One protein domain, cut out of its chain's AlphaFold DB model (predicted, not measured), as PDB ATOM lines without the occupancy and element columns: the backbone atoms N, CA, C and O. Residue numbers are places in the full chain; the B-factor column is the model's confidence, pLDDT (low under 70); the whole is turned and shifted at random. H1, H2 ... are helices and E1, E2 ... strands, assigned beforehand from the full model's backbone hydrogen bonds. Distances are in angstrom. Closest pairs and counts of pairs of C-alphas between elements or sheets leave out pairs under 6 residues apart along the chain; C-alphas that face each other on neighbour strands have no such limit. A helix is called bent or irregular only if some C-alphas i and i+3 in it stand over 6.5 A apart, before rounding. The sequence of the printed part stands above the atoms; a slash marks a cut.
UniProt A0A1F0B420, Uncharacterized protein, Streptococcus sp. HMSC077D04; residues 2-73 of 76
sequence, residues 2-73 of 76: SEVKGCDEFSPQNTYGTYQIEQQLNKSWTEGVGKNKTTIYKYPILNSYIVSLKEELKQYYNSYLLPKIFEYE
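This is residues 2 to 73 of the 76 residues of an uncharacterized protein of Streptococcus sp. HMSC077D04 (UniProt A0A1F0B420). One long helix, H3, reaches out as an arm from a loose head, where short helices H1 and H2 lie near its beginning and the tip of hairpin E1 and E2, residues 32 to 37, sticks out. The 72 printed residues hold, in order, H1, H2, E1, E2, H3; the sheet E1 - E2 is antiparallel, the class mostly helix. The whole is only just loose, close to extended, radius of gyration of the C-alphas 16.6 A, spanning 47 by 40 by 17 A.

Find C-alpha 2 at (26.544, -8.248, 21.486), where H1, residues 2 to 5, begins. Next come H2, 18 to 25, E1, 28 to 31, and E2, 38 to 41. H3, 44 to 71, runs 39.6 A to C-alpha 71 at (39.439, -15.883, 57.891), with a kink of 34 degrees near residue 61; it is only just irregular, C-alphas 63 and 66 being 6.7 A apart.

H1 only just touches H3, with 3 pairs of C-alphas within 8 A, through H3's residues 45 to 46 alone; the closest C-alphas are Glu 3 and Leu 46, 6.2 A. In hairpin E1 and E2, look at N 29 and O 40, 2.9 A. H2 has every O i to N i+4 pair within hydrogen-bond range, H3 21 of 24; H1 is too short.

The printed part has no cut; link H1 to H2 is long. Residue 2 is under 70.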
ATOM      1  N   SER A   2      26.789  -8.695  22.863       64.50
ATOM      2  CA  SER A   2      26.544  -8.248  21.486       64.50
ATOM      3  C   SER A   2      27.833  -7.877  20.754       64.50
ATOM      4  O   SER A   2      27.959  -8.172  19.573       64.50
ATOM      5  N   GLU A   3      28.810  -7.295  21.455       72.25
ATOM      6  CA  GLU A   3      30.048  -6.779  20.851       72.25
ATOM      7  C   GLU A   3      30.912  -7.893  20.268       72.25
ATOM      8  O   GLU A   3      31.411  -7.775  19.157       72.25
ATOM      9  N   VAL A   4      31.035  -9.003  20.999       76.12
ATOM     10  CA  VAL A   4      31.814 -10.182  20.590       76.12
ATOM     11  C   VAL A   4      31.284 -10.784  19.289       76.12
ATOM     12  O   VAL A   4      32.066 -11.201  18.447       76.12
ATOM     13  N   LYS A   5      29.960 -10.795  19.100       78.50
ATOM     14  CA  LYS A   5      29.324 -11.325  17.885       78.50
ATOM     15  C   LYS A   5      29.516 -10.421  16.666       78.50
ATOM     16  O   LYS A   5      29.270 -10.868  15.553       78.50
ATOM     17  N   GLY A   6      29.906  -9.164  16.884       80.69
ATOM     18  CA  GLY A   6      30.195  -8.194  15.829       80.69
ATOM     19  C   GLY A   6      31.653  -8.192  15.370       80.69
ATOM     20  O   GLY A   6      31.982  -7.433  14.465       80.69
ATOM     21  N   CYS A   7      32.529  -8.995  15.982       84.06
ATOM     22  CA  CYS A   7      33.921  -9.113  15.559       84.06
ATOM     23  C   CYS A   7      34.042 -10.023  14.332       84.06
ATOM     24  O   CYS A   7      33.487 -11.118  14.322       84.06
ATOM     25  N   ASP A   8      34.854  -9.630  13.352       87.75
ATOM     26  CA  ASP A   8      35.138 -10.443  12.159       87.75
ATOM     27  C   ASP A   8      35.743 -11.814  12.512       87.75
ATOM     28  O   ASP A   8      35.554 -12.805  11.815       87.75
ATOM     29  N   GLU A   9      36.490 -11.874  13.615       86.25
ATOM     30  CA  GLU A   9      37.177 -13.061  14.123       86.25
ATOM     31  C   GLU A   9      36.250 -13.999  14.920       86.25
ATOM     32  O   GLU A   9      36.684 -15.048  15.412       86.25
ATOM     33  N   PHE A  10      34.980 -13.625  15.085       87.88
ATOM     34  CA  PHE A  10      34.003 -14.422  15.805       87.88
ATOM     35  C   PHE A  10      33.555 -15.630  14.978       87.88
ATOM     36  O   PHE A  10      33.027 -15.500  13.876       87.88
ATOM     37  N   SER A  11      33.699 -16.822  15.555       88.56
ATOM     38  CA  SER A  11      33.171 -18.063  14.998       88.56
ATOM     39  C   SER A  11      32.131 -18.658  15.947       88.56
ATOM     40  O   SER A  11      32.479 -19.020  17.072       88.56
ATOM     41  N   PRO A  12      30.870 -18.843  15.518       84.44
ATOM     42  CA  PRO A  12      29.818 -19.395  16.373       84.44
ATOM     43  C   PRO A  12      30.070 -20.851  16.798       84.44
ATOM     44  O   PRO A  12      29.423 -21.335  17.719       84.44
ATOM     45  N   GLN A  13      31.011 -21.541  16.146       86.56
ATOM     46  CA  GLN A  13      31.426 -22.910  16.468       86.56
ATOM     47  C   GLN A  13      32.307 -22.965  17.735       86.56
ATOM     48  O   GLN A  13      32.512 -24.037  18.301       86.56
ATOM     49  N   ASN A  14      32.869 -21.825  18.155       84.31
ATOM     50  CA  ASN A  14      33.842 -21.738  19.237       84.31
ATOM     51  C   ASN A  14      33.196 -21.291  20.553       84.31
ATOM     52  O   ASN A  14      32.386 -20.363  20.594       84.31
ATOM     53  N   THR A  15      33.646 -21.883  21.659       84.81
ATOM     54  CA  THR A  15      33.316 -21.407  23.007       84.81
ATOM     55  C   THR A  15      34.349 -20.379  23.454       84.81
ATOM     56  O   THR A  15      35.524 -20.697  23.646       84.81
ATOM     57  N   TYR A  16      33.906 -19.140  23.648       82.19
ATOM     58  CA  TYR A  16      34.770 -18.037  24.055       82.19
ATOM     59  C   TYR A  16      34.699 -17.806  25.568       82.19
ATOM     60  O   TYR A  16      33.769 -17.181  26.070       82.19
ATOM     61  N   GLY A  17      35.702 -18.305  26.294       84.19
ATOM     62  CA  GLY A  17      35.998 -17.864  27.658       84.19
ATOM     63  C   GLY A  17      36.769 -16.539  27.667       84.19
ATOM     64  O   GLY A  17      37.207 -16.059  26.624       84.19
ATOM     65  N   THR A  18      36.982 -15.956  28.848       84.31
ATOM     66  CA  THR A  18      37.718 -14.684  29.010       84.31
ATOM     67  C   THR A  18      39.096 -14.715  28.346       84.31
ATOM     68  O   THR A  18      39.458 -13.780  27.636       84.31
ATOM     69  N   TYR A  19      39.824 -15.823  28.500       86.25
ATOM     70  CA  TYR A  19      41.124 -16.032  27.865       86.25
ATOM     71  C   TYR A  19      41.034 -16.050  26.332       86.25
ATOM     72  O   TYR A  19      41.801 -15.376  25.646       86.25
ATOM     73  N   GLN A  20      40.077 -16.797  25.776       88.81
ATOM     74  CA  GLN A  20      39.870 -16.872  24.331       88.81
ATOM     75  C   GLN A  20      39.456 -15.516  23.754       88.81
ATOM     76  O   GLN A  20      39.925 -15.157  22.679       88.81
ATOM     77  N   ILE A  21      38.624 -14.745  24.463       88.31
ATOM     78  CA  ILE A  21      38.238 -13.392  24.045       88.31
ATOM     79  C   ILE A  21      39.477 -12.494  23.967       88.31
ATOM     80  O   ILE A  21      39.685 -11.831  22.954       88.31
ATOM     81  N   GLU A  22      40.329 -12.504  24.991       87.62
ATOM     82  CA  GLU A  22      41.537 -11.675  25.028       87.62
ATOM     83  C   GLU A  22      42.536 -12.033  23.916       87.62
ATOM     84  O   GLU A  22      43.070 -11.148  23.256       87.62
ATOM     85  N   GLN A  23      42.737 -13.320  23.642       88.38
ATOM     86  CA  GLN A  23      43.731 -13.767  22.660       88.38
ATOM     87  C   GLN A  23      43.222 -13.716  21.212       88.38
ATOM     88  O   GLN A  23      43.956 -13.390  20.270       88.38
ATOM     89  N   GLN A  24      41.964 -14.097  21.000       88.25
ATOM     90  CA  GLN A  24      41.431 -14.334  19.659       88.25
ATOM     91  C   GLN A  24      40.630 -13.150  19.135       88.25
ATOM     92  O   GLN A  24      40.676 -12.906  17.932       88.25
ATOM     93  N   LEU A  25      39.952 -12.400  20.009       88.94
ATOM     94  CA  LEU A  25      39.028 -11.339  19.603       88.94
ATOM     95  C   LEU A  25      39.539  -9.933  19.937       88.94
ATOM     96  O   LEU A  25      39.318  -9.010  19.155       88.94
ATOM     97  N   ASN A  26      40.260  -9.751  21.048       90.94
ATOM     98  CA  ASN A  26      40.803  -8.452  21.457       90.94
ATOM     99  C   ASN A  26      42.066  -8.069  20.660       90.94
ATOM    100  O   ASN A  26      43.159  -7.914  21.204       90.94
ATOM    101  N   LYS A  27      41.926  -7.960  19.335       92.44
ATOM    102  CA  LYS A  27      43.030  -7.647  18.427       92.44
ATOM    103  C   LYS A  27      43.534  -6.226  18.644       92.44
ATOM    104  O   LYS A  27      42.754  -5.275  18.693       92.44
ATOM    105  N   SER A  28      44.852  -6.086  18.702       93.50
ATOM    106  CA  SER A  28      45.536  -4.803  18.781       93.50
ATOM    107  C   SER A  28      46.827  -4.821  17.977       93.50
ATOM    108  O   SER A  28      47.369  -5.879  17.648       93.50
ATOM    109  N   TRP A  29      47.306  -3.633  17.647       93.44
ATOM    110  CA  TRP A  29      48.618  -3.420  17.060       93.44
ATOM    111  C   TRP A  29      49.255  -2.188  17.693       93.44
ATOM    112  O   TRP A  29      48.579  -1.346  18.285       93.44
ATOM    113  N   THR A  30      50.575  -2.099  17.598       94.69
ATOM    114  CA  THR A  30      51.317  -0.947  18.104       94.69
ATOM    115  C   THR A  30      51.653  -0.032  16.943       94.69
ATOM    116  O   THR A  30      52.299  -0.464  15.990       94.69
ATOM    117  N   GLU A  31      51.272   1.236  17.048       93.56
ATOM    118  CA  GLU A  31      51.692   2.285  16.120       93.56
ATOM    119  C   GLU A  31      52.691   3.235  16.779       93.56
ATOM    120  O   GLU A  31      52.746   3.364  18.005       93.56
ATOM    121  N   GLY A  32      53.496   3.903  15.950       90.56
ATOM    122  CA  GLY A  32      54.498   4.875  16.380       90.56
ATOM    123  C   GLY A  32      55.922   4.321  16.479       90.56
ATOM    124  O   GLY A  32      56.190   3.130  16.314       90.56
ATOM    125  N   VAL A  33      56.872   5.225  16.734       85.62
ATOM    126  CA  VAL A  33      58.314   4.934  16.741       85.62
ATOM    127  C   VAL A  33      58.938   5.412  18.053       85.62
ATOM    128  O   VAL A  33      58.583   6.463  18.593       85.62
ATOM    129  N   GLY A  34      59.890   4.640  18.580       83.88
ATOM    130  CA  GLY A  34      60.636   5.001  19.787       83.88
ATOM    131  C   GLY A  34      59.748   5.099  21.031       83.88
ATOM    132  O   GLY A  34      59.100   4.124  21.403       83.88
ATOM    133  N   LYS A  35      59.751   6.269  21.684       85.75
ATOM    134  CA  LYS A  35      58.995   6.541  22.921       85.75
ATOM    135  C   LYS A  35      57.504   6.817  22.688       85.75
ATOM    136  O   LYS A  35      56.736   6.741  23.636       85.75
ATOM    137  N   ASN A  36      57.090   7.076  21.447       86.62
ATOM    138  CA  ASN A  36      55.705   7.414  21.102       86.62
ATOM    139  C   ASN A  36      54.920   6.186  20.620       86.62
ATOM    140  O   ASN A  36      54.102   6.288  19.712       86.62
ATOM    141  N   LYS A  37      55.217   5.005  21.171       91.62
ATOM    142  CA  LYS A  37      54.478   3.785  20.843       91.62
ATOM    143  C   LYS A  37      53.130   3.806  21.549       91.62
ATOM    144  O   LYS A  37      53.070   4.010  22.759       91.62
ATOM    145  N   THR A  38      52.059   3.568  20.808       91.19
ATOM    146  CA  THR A  38      50.702   3.468  21.351       91.19
ATOM    147  C   THR A  38      50.044   2.200  20.836       91.19
ATOM    148  O   THR A  38      50.136   1.877  19.653       91.19
ATOM    149  N   THR A  39      49.396   1.466  21.736       92.62
ATOM    150  CA  THR A  39      48.614   0.282  21.383       92.62
ATOM    151  C   THR A  39      47.226   0.718  20.944       92.62
ATOM    152  O   THR A  39      46.494   1.333  21.719       92.62
ATOM    153  N   ILE A  40      46.862   0.379  19.715       92.31
ATOM    154  CA  ILE A  40      45.551   0.646  19.136       92.31
ATOM    155  C   ILE A  40      44.790  -0.672  19.065       92.31
ATOM    156  O   ILE A  40      45.318  -1.687  18.613       92.31
ATOM    157  N   TYR A  41      43.548  -0.663  19.542       92.50
ATOM    158  CA  TYR A  41      42.677  -1.835  19.545       92.50
ATOM    159  C   TYR A  41      41.720  -1.783  18.358       92.50
ATOM    160  O   TYR A  41      41.089  -0.755  18.122       92.50
ATOM    161  N   LYS A  42      41.558  -2.915  17.662       92.38
ATOM    162  CA  LYS A  42      40.605  -3.064  16.550       92.38
ATOM    163  C   LYS A  42      39.169  -2.816  17.012       92.38
ATOM    164  O   LYS A  42      38.397  -2.171  16.312       92.38
ATOM    165  N   TYR A  43      38.840  -3.278  18.220       93.06
ATOM    166  CA  TYR A  43      37.535  -3.091  18.854       93.06
ATOM    167  C   TYR A  43      37.698  -2.415  20.228       93.06
ATOM    168  O   TYR A  43      37.713  -3.098  21.257       93.06
ATOM    169  N   PRO A  44      37.818  -1.075  20.288       91.31
ATOM    170  CA  PRO A  44      38.086  -0.356  21.537       91.31
ATOM    171  C   PRO A  44      37.017  -0.566  22.615       91.31
ATOM    172  O   PRO A  44      37.344  -0.663  23.795       91.31
ATOM    173  N   ILE A  45      35.746  -0.685  22.215       91.44
ATOM    174  CA  ILE A  45      34.621  -0.916  23.135       91.44
ATOM    175  C   ILE A  45      34.726  -2.306  23.778       91.44
ATOM    176  O   ILE A  45      34.600  -2.429  24.993       91.44
ATOM    177  N   LEU A  46      35.028  -3.342  22.984       90.38
ATOM    178  CA  LEU A  46      35.252  -4.692  23.502       90.38
ATOM    179  C   LEU A  46      36.413  -4.698  24.504       90.38
ATOM    180  O   LEU A  46      36.270  -5.237  25.600       90.38
ATOM    181  N   ASN A  47      37.530  -4.052  24.155       92.69
ATOM    182  CA  ASN A  47      38.660  -3.912  25.068       92.69
ATOM    183  C   ASN A  47      38.258  -3.193  26.365       92.69
ATOM    184  O   ASN A  47      38.620  -3.643  27.448       92.69
ATOM    185  N   SER A  48      37.468  -2.119  26.273       92.19
ATOM    186  CA  SER A  48      36.971  -1.401  27.448       92.19
ATOM    187  C   SER A  48      36.177  -2.316  28.378       92.19
ATOM    188  O   SER A  48      36.418  -2.303  29.581       92.19
ATOM    189  N   TYR A  49      35.279  -3.150  27.845       91.31
ATOM    190  CA  TYR A  49      34.522  -4.099  28.668       91.31
ATOM    191  C   TYR A  49      35.407  -5.161  29.318       91.31
ATOM    192  O   TYR A  49      35.196  -5.498  30.482       91.31
ATOM    193  N   ILE A  50      36.425  -5.659  28.610       90.75
ATOM    194  CA  ILE A  50      37.402  -6.598  29.180       90.75
ATOM    195  C   ILE A  50      38.155  -5.942  30.345       90.75
ATOM    196  O   ILE A  50      38.326  -6.564  31.394       90.75
ATOM    197  N   VAL A  51      38.591  -4.691  30.178       92.00
ATOM    198  CA  VAL A  51      39.304  -3.939  31.219       92.00
ATOM    199  C   VAL A  51      38.409  -3.703  32.436       92.00
ATOM    200  O   VAL A  51      38.831  -4.007  33.551       92.00
ATOM    201  N   SER A  52      37.174  -3.234  32.238       93.44
ATOM    202  CA  SER A  52      36.216  -3.020  33.331       93.44
ATOM    203  C   SER A  52      35.940  -4.306  34.107       93.44
ATOM    204  O   SER A  52      36.043  -4.310  35.329       93.44
ATOM    205  N   LEU A  53      35.699  -5.423  33.411       90.94
ATOM    206  CA  LEU A  53      35.457  -6.715  34.055       90.94
ATOM    207  C   LEU A  53      36.654  -7.173  34.904       90.94
ATOM    208  O   LEU A  53      36.472  -7.683  36.008       90.94
ATOM    209  N   LYS A  54      37.888  -6.997  34.412       90.75
ATOM    210  CA  LYS A  54      39.102  -7.334  35.175       90.75
ATOM    211  C   LYS A  54      39.226  -6.493  36.443       90.75
ATOM    212  O   LYS A  54      39.605  -7.026  37.485       90.75
ATOM    213  N   GLU A  55      38.912  -5.207  36.354       93.94
ATOM    214  CA  GLU A  55      38.969  -4.301  37.499       93.94
ATOM    215  C   GLU A  55      37.900  -4.656  38.541       93.94
ATOM    216  O   GLU A  55      38.221  -4.800  39.719       93.94
ATOM    217  N   GLU A  56      36.663  -4.918  38.117       94.12
ATOM    218  CA  GLU A  56      35.581  -5.371  39.002       94.12
ATOM    219  C   GLU A  56      35.919  -6.697  39.693       94.12
ATOM    220  O   GLU A  56      35.740  -6.835  40.904       94.12
ATOM    221  N   LEU A  57      36.477  -7.667  38.959       92.31
ATOM    222  CA  LEU A  57      36.925  -8.940  39.532       92.31
ATOM    223  C   LEU A  57      38.039  -8.740  40.559       92.31
ATOM    224  O   LEU A  57      38.028  -9.375  41.614       92.31
ATOM    225  N   LYS A  58      38.994  -7.849  40.278       93.69
ATOM    226  CA  LYS A  58      40.076  -7.512  41.209       93.69
ATOM    227  C   LYS A  58      39.532  -6.846  42.472       93.69
ATOM    228  O   LYS A  58      39.972  -7.175  43.572       93.69
ATOM    229  N   GLN A  59      38.577  -5.933  42.332       96.00
ATOM    230  CA  GLN A  59      37.918  -5.292  43.468       96.00
ATOM    231  C   GLN A  59      37.150  -6.316  44.300       96.00
ATOM    232  O   GLN A  59      37.353  -6.393  45.508       96.00
ATOM    233  N   TYR A  60      36.355  -7.175  43.661       95.12
ATOM    234  CA  TYR A  60      35.627  -8.238  44.347       95.12
ATOM    235  C   TYR A  60      36.565  -9.195  45.094       95.12
ATOM    236  O   TYR A  60      36.337  -9.506  46.267       95.12
ATOM    237  N   TYR A  61      37.650  -9.615  44.436       92.50
ATOM    238  CA  TYR A  61      38.680 -10.447  45.047       92.50
ATOM    239  C   TYR A  61      39.221  -9.796  46.323       92.50
ATOM    240  O   TYR A  61      39.199 -10.420  47.377       92.50
ATOM    241  N   ASN A  62      39.643  -8.532  46.260       93.38
ATOM    242  CA  ASN A  62      40.257  -7.853  47.402       93.38
ATOM    243  C   ASN A  62      39.263  -7.519  48.521       93.38
ATOM    244  O   ASN A  62      39.617  -7.604  49.693       93.38
ATOM    245  N   SER A  63      38.036  -7.125  48.180       93.50
ATOM    246  CA  SER A  63      37.056  -6.647  49.160       93.50
ATOM    247  C   SER A  63      36.281  -7.767  49.847       93.50
ATOM    248  O   SER A  63      35.851  -7.581  50.981       93.50
ATOM    249  N   TYR A  64      36.091  -8.915  49.188       92.00
ATOM    250  CA  TYR A  64      35.223  -9.983  49.698       92.00
ATOM    251  C   TYR A  64      35.912 -11.335  49.799       92.00
ATOM    252  O   TYR A  64      35.732 -12.037  50.796       92.00
ATOM    253  N   LEU A  65      36.680 -11.726  48.781       89.62
ATOM    254  CA  LEU A  65      37.253 -13.068  48.745       89.62
ATOM    255  C   LEU A  65      38.517 -13.169  49.600       89.62
ATOM    256  O   LEU A  65      38.645 -14.101  50.384       89.62
ATOM    257  N   LEU A  66      39.416 -12.192  49.497       91.12
ATOM    258  CA  LEU A  66      40.674 -12.153  50.233       91.12
ATOM    259  C   LEU A  66      40.460 -12.145  51.760       91.12
ATOM    260  O   LEU A  66      41.085 -12.970  52.422       91.12
ATOM    261  N   PRO A  67      39.546 -11.332  52.337       89.69
ATOM    262  CA  PRO A  67      39.259 -11.388  53.770       89.69
ATOM    263  C   PRO A  67      38.752 -12.760  54.218       89.69
ATOM    264  O   PRO A  67      39.194 -13.258  55.246       89.69
ATOM    265  N   LYS A  68      37.885 -13.405  53.423       89.75
ATOM    266  CA  LYS A  68      37.394 -14.759  53.722       89.75
ATOM    267  C   LYS A  68      38.499 -15.802  53.630       89.75
ATOM    268  O   LYS A  68      38.590 -16.681  54.471       89.75
ATOM    269  N   ILE A  69      39.356 -15.714  52.618       90.19
ATOM    270  CA  ILE A  69      40.495 -16.621  52.470       90.19
ATOM    271  C   ILE A  69      41.417 -16.542  53.695       90.19
ATOM    272  O   ILE A  69      41.876 -17.582  54.162       90.19
ATOM    273  N   PHE A  70      41.645 -15.337  54.230       87.69
ATOM    274  CA  PHE A  70      42.387 -15.151  55.477       87.69
ATOM    275  C   PHE A  70      41.615 -15.637  56.710       87.69
ATOM    276  O   PHE A  70      42.215 -16.287  57.556       87.69
ATOM    277  N   GLU A  71      40.304 -15.384  56.804       88.44
ATOM    278  CA  GLU A  71      39.439 -15.883  57.891       88.44
ATOM    279  C   GLU A  71      39.512 -17.410  58.025       88.44
ATOM    280  O   GLU A  71      39.602 -17.933  59.131       88.44
ATOM    281  N   TYR A  72      39.504 -18.120  56.895       89.94
ATOM    282  CA  TYR A  72      39.577 -19.580  56.853       89.94
ATOM    283  C   TYR A  72      41.014 -20.130  56.772       89.94
ATOM    284  O   TYR A  72      41.173 -21.328  56.545       89.94
ATOM    285  N   GLU A  73      42.046 -19.285  56.908       84.88
ATOM    286  CA  GLU A  73      43.472 -19.660  56.811       84.88
ATOM    287  C   GLU A  73      43.816 -20.502  55.558       84.88
ATOM    288  O   GLU A  73      44.695 -21.366  55.566       84.88
TER     289      GLU A  73